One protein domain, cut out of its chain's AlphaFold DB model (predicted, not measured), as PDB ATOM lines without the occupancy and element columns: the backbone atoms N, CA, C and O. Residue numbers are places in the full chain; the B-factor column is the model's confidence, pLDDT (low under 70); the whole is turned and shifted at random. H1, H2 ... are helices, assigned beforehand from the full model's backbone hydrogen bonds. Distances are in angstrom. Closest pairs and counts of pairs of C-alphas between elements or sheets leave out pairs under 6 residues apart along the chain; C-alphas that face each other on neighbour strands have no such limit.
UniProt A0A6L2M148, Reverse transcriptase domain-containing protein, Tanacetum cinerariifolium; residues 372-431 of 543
ATOM      1  N   CYS A 372      50.027   4.848 -59.654       80.19
ATOM      2  CA  CYS A 372      49.170   4.193 -58.665       80.19
ATOM      3  C   CYS A 372      49.879   4.101 -57.303       80.19
ATOM      4  O   CYS A 372      51.033   3.672 -57.235       80.19
ATOM      5  N   VAL A 373      49.180   4.469 -56.227       83.62
ATOM      6  CA  VAL A 373      49.711   4.524 -54.855       83.62
ATOM      7  C   VAL A 373      49.038   3.477 -53.956       83.62
ATOM      8  O   VAL A 373      47.844   3.207 -54.081       83.62
ATOM      9  N   GLY A 374      49.807   2.859 -53.052       78.81
ATOM     10  CA  GLY A 374      49.301   1.900 -52.059       78.81
ATOM     11  C   GLY A 374      48.776   2.574 -50.777       78.81
ATOM     12  O   GLY A 374      49.198   3.686 -50.473       78.81
ATOM     13  N   PRO A 375      47.912   1.918 -49.972       77.44
ATOM     14  CA  PRO A 375      47.190   2.579 -48.871       77.44
ATOM     15  C   PRO A 375      48.058   3.248 -47.793       77.44
ATOM     16  O   PRO A 375      47.640   4.247 -47.218       77.44
ATOM     17  N   LEU A 376      49.254   2.719 -47.510       77.62
ATOM     18  CA  LEU A 376      50.182   3.319 -46.540       77.62
ATOM     19  C   LEU A 376      50.752   4.644 -47.062       77.62
ATOM     20  O   LEU A 376      50.643   5.665 -46.388       77.62
ATOM     21  N   GLN A 377      51.276   4.629 -48.290       80.12
ATOM     22  CA  GLN A 377      51.807   5.816 -48.957       80.12
ATOM     23  C   GLN A 377      50.700   6.848 -49.204       80.12
ATOM     24  O   GLN A 377      50.892   8.012 -48.903       80.12
ATOM     25  N   ALA A 378      49.500   6.428 -49.613       81.44
ATOM     26  CA  ALA A 378      48.363   7.329 -49.803       81.44
ATOM     27  C   ALA A 378      48.001   8.118 -48.528       81.44
ATOM     28  O   ALA A 378      47.711   9.309 -48.603       81.44
ATOM     29  N   ASN A 379      48.049   7.484 -47.349       83.38
ATOM     30  CA  ASN A 379      47.840   8.182 -46.075       83.38
ATOM     31  C   ASN A 379      48.991   9.145 -45.736       83.38
ATOM     32  O   ASN A 379      48.734  10.201 -45.163       83.38
ATOM     33  N   TYR A 380      50.235   8.800 -46.085       84.62
ATOM     34  CA  TYR A 380      51.379   9.707 -45.963       84.62
ATOM     35  C   TYR A 380      51.207  10.924 -46.885       84.62
ATOM     36  O   TYR A 380      51.187  12.048 -46.395       84.62
ATOM     37  N   ASP A 381      50.957  10.701 -48.178       82.56
ATOM     38  CA  ASP A 381      50.776  11.744 -49.193       82.56
ATOM     39  C   ASP A 381      49.634  12.702 -48.805       82.56
ATOM     40  O   ASP A 381      49.790  13.916 -48.877       82.56
ATOM     41  N   ILE A 382      48.489  12.186 -48.330       84.81
ATOM     42  CA  ILE A 382      47.379  13.019 -47.822       84.81
ATOM     43  C   ILE A 382      47.832  13.896 -46.654       84.81
ATOM     44  O   ILE A 382      47.499  15.080 -46.624       84.81
ATOM     45  N   ARG A 383      48.551  13.317 -45.683       83.06
ATOM     46  CA  ARG A 383      49.004  14.013 -44.472       83.06
ATOM     47  C   ARG A 383      50.030  15.089 -44.793       83.06
ATOM     48  O   ARG A 383      49.872  16.208 -44.323       83.06
ATOM     49  N   GLU A 384      51.017  14.774 -45.621       83.25
ATOM     50  CA  GLU A 384      52.030  15.712 -46.102       83.25
ATOM     51  C   GLU A 384      51.366  16.862 -46.876       83.25
ATOM     52  O   GLU A 384      51.477  18.021 -46.491       83.25
ATOM     53  N   ILE A 385      50.519  16.556 -47.863       82.00
ATOM     54  CA  ILE A 385      49.803  17.560 -48.664       82.00
ATOM     55  C   ILE A 385      48.864  18.454 -47.825       82.00
ATOM     56  O   ILE A 385      48.553  19.569 -48.256       82.00
ATOM     57  N   HIS A 386      48.394  17.978 -46.667       82.81
ATOM     58  CA  HIS A 386      47.469  18.688 -45.780       82.81
ATOM     59  C   HIS A 386      48.138  19.418 -44.595       82.81
ATOM     60  O   HIS A 386      47.533  20.359 -44.077       82.81
ATOM     61  N   MET A 387      49.328  18.981 -44.157       72.56
ATOM     62  CA  MET A 387      50.013  19.446 -42.934       72.56
ATOM     63  C   MET A 387      51.493  19.834 -43.136       72.56
ATOM     64  O   MET A 387      52.164  20.178 -42.167       72.56
ATOM     65  N   GLU A 388      52.015  19.805 -44.368       62.81
ATOM     66  CA  GLU A 388      53.258  20.484 -44.775       62.81
ATOM     67  C   GLU A 388      53.345  21.891 -44.153       62.81
ATOM     68  O   GLU A 388      52.341  22.603 -44.107       62.81
ATOM     69  N   ALA A 389      54.548  22.332 -43.773       47.28
ATOM     70  CA  ALA A 389      54.776  23.553 -42.984       47.28
ATOM     71  C   ALA A 389      54.268  24.878 -43.605       47.28
ATOM     72  O   ALA A 389      54.151  25.872 -42.895       47.28
ATOM     73  N   CYS A 390      53.936  24.896 -44.901       45.84
ATOM     74  CA  CYS A 390      53.325  26.040 -45.600       45.84
ATOM     75  C   CYS A 390      51.936  25.717 -46.193       45.84
ATOM     76  O   CYS A 390      51.408  26.472 -47.011       45.84
ATOM     77  N   SER A 391      51.341  24.576 -45.837       52.72
ATOM     78  CA  SER A 391      50.079  24.094 -46.401       52.72
ATOM     79  C   SER A 391      48.894  24.501 -45.515       52.72
ATOM     80  O   SER A 391      48.784  24.131 -44.352       52.72
ATOM     81  N   MET A 392      47.992  25.318 -46.065       62.44
ATOM     82  CA  MET A 392      46.929  26.002 -45.310       62.44
ATOM     83  C   MET A 392      45.733  25.086 -44.969       62.44
ATOM     84  O   MET A 392      44.602  25.395 -45.348       62.44
ATOM     85  N   HIS A 393      45.971  23.933 -44.328       78.00
ATOM     86  CA  HIS A 393      44.949  22.930 -43.983       78.00
ATOM     87  C   HIS A 393      43.982  22.646 -45.149       78.00
ATOM     88  O   HIS A 393      42.756  22.778 -45.053       78.00
ATOM     89  N   LEU A 394      44.552  22.311 -46.313       76.56
ATOM     90  CA  LEU A 394      43.826  22.326 -47.581       76.56
ATOM     91  C   LEU A 394      42.602  21.400 -47.562       76.56
ATOM     92  O   LEU A 394      42.691  20.239 -47.172       76.56
ATOM     93  N   LYS A 395      41.465  21.900 -48.065       79.94
ATOM     94  CA  LYS A 395      40.211  21.141 -48.219       79.94
ATOM     95  C   LYS A 395      40.410  19.922 -49.133       79.94
ATOM     96  O   LYS A 395      41.132  20.011 -50.122       79.94
ATOM     97  N   ALA A 396      39.667  18.835 -48.904       81.44
ATOM     98  CA  ALA A 396      39.846  17.537 -49.582       81.44
ATOM     99  C   ALA A 396      39.935  17.598 -51.125       81.44
ATOM    100  O   ALA A 396      40.694  16.849 -51.738       81.44
ATOM    101  N   ARG A 397      39.188  18.504 -51.779       83.12
ATOM    102  CA  ARG A 397      39.274  18.711 -53.241       83.12
ATOM    103  C   ARG A 397      40.637  19.254 -53.685       83.12
ATOM    104  O   ARG A 397      41.103  18.880 -54.754       83.12
ATOM    105  N   LEU A 398      41.256  20.119 -52.882       81.12
ATOM    106  CA  LEU A 398      42.567  20.709 -53.149       81.12
ATOM    107  C   LEU A 398      43.705  19.743 -52.806       81.12
ATOM    108  O   LEU A 398      44.667  19.689 -53.564       81.12
ATOM    109  N   VAL A 399      43.562  18.932 -51.748       82.94
ATOM    110  CA  VAL A 399      44.490  17.824 -51.437       82.94
ATOM    111  C   VAL A 399      44.580  16.871 -52.627       82.94
ATOM    112  O   VAL A 399      45.656  16.676 -53.184       82.94
ATOM    113  N   VAL A 400      43.436  16.375 -53.116       82.56
ATOM    114  CA  VAL A 400      43.404  15.506 -54.303       82.56
ATOM    115  C   VAL A 400      43.915  16.225 -55.559       82.56
ATOM    116  O   VAL A 400      44.653  15.633 -56.338       82.56
ATOM    117  N   ALA A 401      43.601  17.511 -55.753       81.62
ATOM    118  CA  ALA A 401      44.120  18.273 -56.893       81.62
ATOM    119  C   ALA A 401      45.630  18.579 -56.806       81.62
ATOM    120  O   ALA A 401      46.252  18.826 -57.838       81.62
ATOM    121  N   LYS A 402      46.247  18.589 -55.616       83.62
ATOM    122  CA  LYS A 402      47.708  18.657 -55.455       83.62
ATOM    123  C   LYS A 402      48.335  17.273 -55.684       83.62
ATOM    124  O   LYS A 402      49.217  17.189 -56.530       83.62
ATOM    125  N   ALA A 403      47.779  16.204 -55.107       84.25
ATOM    126  CA  ALA A 403      48.224  14.824 -55.341       84.25
ATOM    127  C   ALA A 403      48.224  14.449 -56.838       84.25
ATOM    128  O   ALA A 403      49.231  13.980 -57.363       84.25
ATOM    129  N   ILE A 404      47.136  14.745 -57.562       81.31
ATOM    130  CA  ILE A 404      47.037  14.498 -59.011       81.31
ATOM    131  C   ILE A 404      48.059  15.339 -59.799       81.31
ATOM    132  O   ILE A 404      48.644  14.839 -60.757       81.31
ATOM    133  N   ARG A 405      48.332  16.592 -59.400       80.50
ATOM    134  CA  ARG A 405      49.370  17.429 -60.042       80.50
ATOM    135  C   ARG A 405      50.795  16.950 -59.752       80.50
ATOM    136  O   ARG A 405      51.650  17.098 -60.615       80.50
ATOM    137  N   GLN A 406      51.033  16.346 -58.589       79.44
ATOM    138  CA  GLN A 406      52.287  15.661 -58.241       79.44
ATOM    139  C   GLN A 406      52.417  14.274 -58.904       79.44
ATOM    140  O   GLN A 406      53.441  13.617 -58.752       79.44
ATOM    141  N   GLY A 407      51.410  13.826 -59.667       80.62
ATOM    142  CA  GLY A 407      51.450  12.558 -60.392       80.62
ATOM    143  C   GLY A 407      50.978  11.343 -59.588       80.62
ATOM    144  O   GLY A 407      51.287  10.222 -59.979       80.62
ATOM    145  N   TYR A 408      50.231  11.519 -58.497       83.56
ATOM    146  CA  TYR A 408      49.727  10.422 -57.662       83.56
ATOM    147  C   TYR A 408      48.240  10.117 -57.904       83.56
ATOM    148  O   TYR A 408      47.421  11.018 -58.101       83.56
ATOM    149  N   TYR A 409      47.870   8.833 -57.847       82.38
ATOM    150  CA  TYR A 409      46.485   8.369 -57.955       82.38
ATOM    151  C   TYR A 409      46.208   7.122 -57.106       82.38
ATOM    152  O   TYR A 409      46.977   6.162 -57.114       82.38
ATOM    153  N   TRP A 410      45.051   7.092 -56.442       89.00
ATOM    154  CA  TRP A 410      44.472   5.880 -55.861       89.00
ATOM    155  C   TRP A 410      42.930   5.983 -55.838       89.00
ATOM    156  O   TRP A 410      42.395   7.091 -55.744       89.00
ATOM    157  N   PRO A 411      42.172   4.869 -55.950       78.75
ATOM    158  CA  PRO A 411      40.723   4.904 -56.190       78.75
ATOM    159  C   PRO A 411      39.904   5.648 -55.128       78.75
ATOM    160  O   PRO A 411      38.895   6.272 -55.451       78.75
ATOM    161  N   THR A 412      40.333   5.587 -53.868       83.56
ATOM    162  CA  THR A 412      39.616   6.132 -52.707       83.56
ATOM    163  C   THR A 412      40.030   7.557 -52.334       83.56
ATOM    164  O   THR A 412      39.493   8.096 -51.372       83.56
ATOM    165  N   MET A 413      40.895   8.223 -53.113       83.44
ATOM    166  CA  MET A 413      41.531   9.497 -52.731       83.44
ATOM    167  C   MET A 413      40.572  10.623 -52.314       83.44
ATOM    168  O   MET A 413      40.886  11.404 -51.420       83.44
ATOM    169  N   HIS A 414      39.366  10.688 -52.887       82.69
ATOM    170  CA  HIS A 414      38.335  11.652 -52.477       82.69
ATOM    171  C   HIS A 414      37.618  11.314 -51.160       82.69
ATOM    172  O   HIS A 414      36.973  12.200 -50.600       82.69
ATOM    173  N   TRP A 415      37.664  10.062 -50.704       79.12
ATOM    174  CA  TRP A 415      37.130   9.598 -49.421       79.12
ATOM    175  C   TRP A 415      38.217   9.670 -48.345       79.12
ATOM    176  O   TRP A 415      38.004  10.331 -47.332       79.12
ATOM    177  N   ASP A 416      39.408   9.125 -48.617       84.94
ATOM    178  CA  ASP A 416      40.545   9.150 -47.684       84.94
ATOM    179  C   ASP A 416      40.907  10.596 -47.289       84.94
ATOM    180  O   ASP A 416      40.986  10.924 -46.106       84.94
ATOM    181  N   ALA A 417      41.005  11.510 -48.267       83.38
ATOM    182  CA  ALA A 417      41.296  12.923 -48.008       83.38
ATOM    183  C   ALA A 417      40.141  13.697 -47.340       83.38
ATOM    184  O   ALA A 417      40.350  14.820 -46.894       83.38
ATOM    185  N   ARG A 418      38.914  13.153 -47.272       84.62
ATOM    186  CA  ARG A 418      37.854  13.721 -46.413       84.62
ATOM    187  C   ARG A 418      37.986  13.209 -44.993       84.62
ATOM    188  O   ARG A 418      37.898  14.007 -44.070       84.62
ATOM    189  N   GLU A 419      38.181  11.905 -44.835       86.12
ATOM    190  CA  GLU A 419      38.293  11.268 -43.529       86.12
ATOM    191  C   GLU A 419      39.494  11.788 -42.738       86.12
ATOM    192  O   GLU A 419      39.355  12.066 -41.552       86.12
ATOM    193  N   GLU A 420      40.638  12.023 -43.380       82.12
ATOM    194  CA  GLU A 420      41.803  12.543 -42.663       82.12
ATOM    195  C   GLU A 420      41.625  14.006 -42.225       82.12
ATOM    196  O   GLU A 420      41.953  14.362 -41.097       82.12
ATOM    197  N   ILE A 421      40.973  14.838 -43.043       83.94
ATOM    198  CA  ILE A 421      40.589  16.213 -42.663       83.94
ATOM    199  C   ILE A 421      39.513  16.208 -41.566       83.94
ATOM    200  O   ILE A 421      39.507  17.077 -40.695       83.94
ATOM    201  N   ARG A 422      38.618  15.210 -41.568       81.62
ATOM    202  CA  ARG A 422      37.609  14.995 -40.518       81.62
ATOM    203  C   ARG A 422      38.230  14.596 -39.173       81.62
ATOM    204  O   ARG A 422      37.598  14.797 -38.141       81.62
ATOM    205  N   ARG A 423      39.452  14.055 -39.190       82.56
ATOM    206  CA  ARG A 423      40.253  13.677 -38.011       82.56
ATOM    207  C   ARG A 423      41.303  14.722 -37.622       82.56
ATOM    208  O   ARG A 423      41.898  14.591 -36.563       82.56
ATOM    209  N   CYS A 424      41.556  15.729 -38.458       82.56
ATOM    210  CA  CYS A 424      42.499  16.798 -38.147       82.56
ATOM    211  C   CYS A 424      41.858  17.802 -37.177       82.56
ATOM    212  O   CYS A 424      40.960  18.553 -37.567       82.56
ATOM    213  N   ASP A 425      42.335  17.833 -35.931       78.44
ATOM    214  CA  ASP A 425      41.795  18.698 -34.874       78.44
ATOM    215  C   ASP A 425      41.823  20.181 -35.267       78.44
ATOM    216  O   ASP A 425      40.802  20.857 -35.153       78.44
ATOM    217  N   SER A 426      42.920  20.671 -35.854       77.12
ATOM    218  CA  SER A 426      43.021  22.041 -36.381       77.12
ATOM    219  C   SER A 426      41.916  22.364 -37.394       77.12
ATOM    220  O   SER A 426      41.350  23.457 -37.376       77.12
ATOM    221  N   CYS A 427      41.540  21.412 -38.256       79.94
ATOM    222  CA  CYS A 427      40.408  21.589 -39.163       79.94
ATOM    223  C   CYS A 427      39.059  21.563 -38.448       79.94
ATOM    224  O   CYS A 427      38.171  22.310 -38.849       79.94
ATOM    225  N   GLN A 428      38.874  20.736 -37.418       79.94
ATOM    226  CA  GLN A 428      37.611  20.708 -36.674       79.94
ATOM    227  C   GLN A 428      37.424  21.972 -35.817       79.94
ATOM    228  O   GLN A 428      36.311  22.483 -35.731       79.94
ATOM    229  N   ILE A 429      38.509  22.512 -35.253       73.12
ATOM    230  CA  ILE A 429      38.520  23.729 -34.427       73.12
ATOM    231  C   ILE A 429      38.351  24.995 -35.285       73.12
ATOM    232  O   ILE A 429      37.596  25.890 -34.910       73.12
ATOM    233  N   HIS A 430      39.020  25.080 -36.441       70.50
ATOM    234  CA  HIS A 430      39.035  26.293 -37.276       70.50
ATOM    235  C   HIS A 430      38.105  26.248 -38.504       70.50
ATOM    236  O   HIS A 430      38.037  27.223 -39.258       70.50
ATOM    237  N   SER A 431      37.363  25.158 -38.738       59.31
ATOM    238  CA  SER A 431      36.359  25.121 -39.810       59.31
ATOM    239  C   SER A 431      35.198  26.081 -39.510       59.31
ATOM    240  O   SER A 431      34.628  26.029 -38.419       59.31
TER     241      SER A 431
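AT A GLANCE: This is residues 372 to 431 of the 543 residues of the protein "Reverse transcriptase domain-containing protein" of Tanacetum cinerariifolium (UniProt A0A6L2M148). Three crossed helices, H1, H2 and H3, make a small triangular cluster, each touching the other two, and the short H4 turns off the far end of H3. The 60 printed residues hold four named helices, in the order H1, H2, H3, H4, and no named strand: all helix. The whole is compact, with a radius of gyration of the C-alphas of 10.6 A, and elongated, spanning 33 by 20 by 17 A.

HOW THE PARTS SIT: H1, residues 375 to 387, touches H2, residues 396 to 405, with residues 381 to 386 alone; the closest C-alphas, of Ile 385 and Val 399, are 6.0 A apart, and the lines are only just about perpendicular, at 72 degrees. H3, residues 413 to 423, touches H1 at a steep tilt of 59 degrees, the same way; the closest C-alphas, of Ile 382 and Ala 417, are 6.1 A apart. H3 touches H2 at a steep tilt of 47 degrees, opposite ways; the closest C-alphas, of Ala 396 and Ala 417, are 5.1 A apart. H4, residues 425 to 430, is close to but not clearly touching H3, with the closest C-alphas, of Ile 421 and Cys 427, 6.4 A apart, and is apart from H1 and H2. Every O i to N i+4 pair is within hydrogen-bond range in H1, H2 and H4, and 5 of 7 in H3.

IN THESE COORDINATES: H1 begins at C-alpha 375 (47.190, 2.579, -48.871) and is 18.1 A long; H2 is 14.1 A, H3 15.4 A. H4 ends at C-alpha 430 (39.035, 26.293, -37.276).

THE WHOLE: The C-alphas of Cys 372 and Ile 429, the two farthest apart, are 32.9 A apart. The printed part has no cut and no long link. pLDDT is under 70 at residues 388 to 392 and 431.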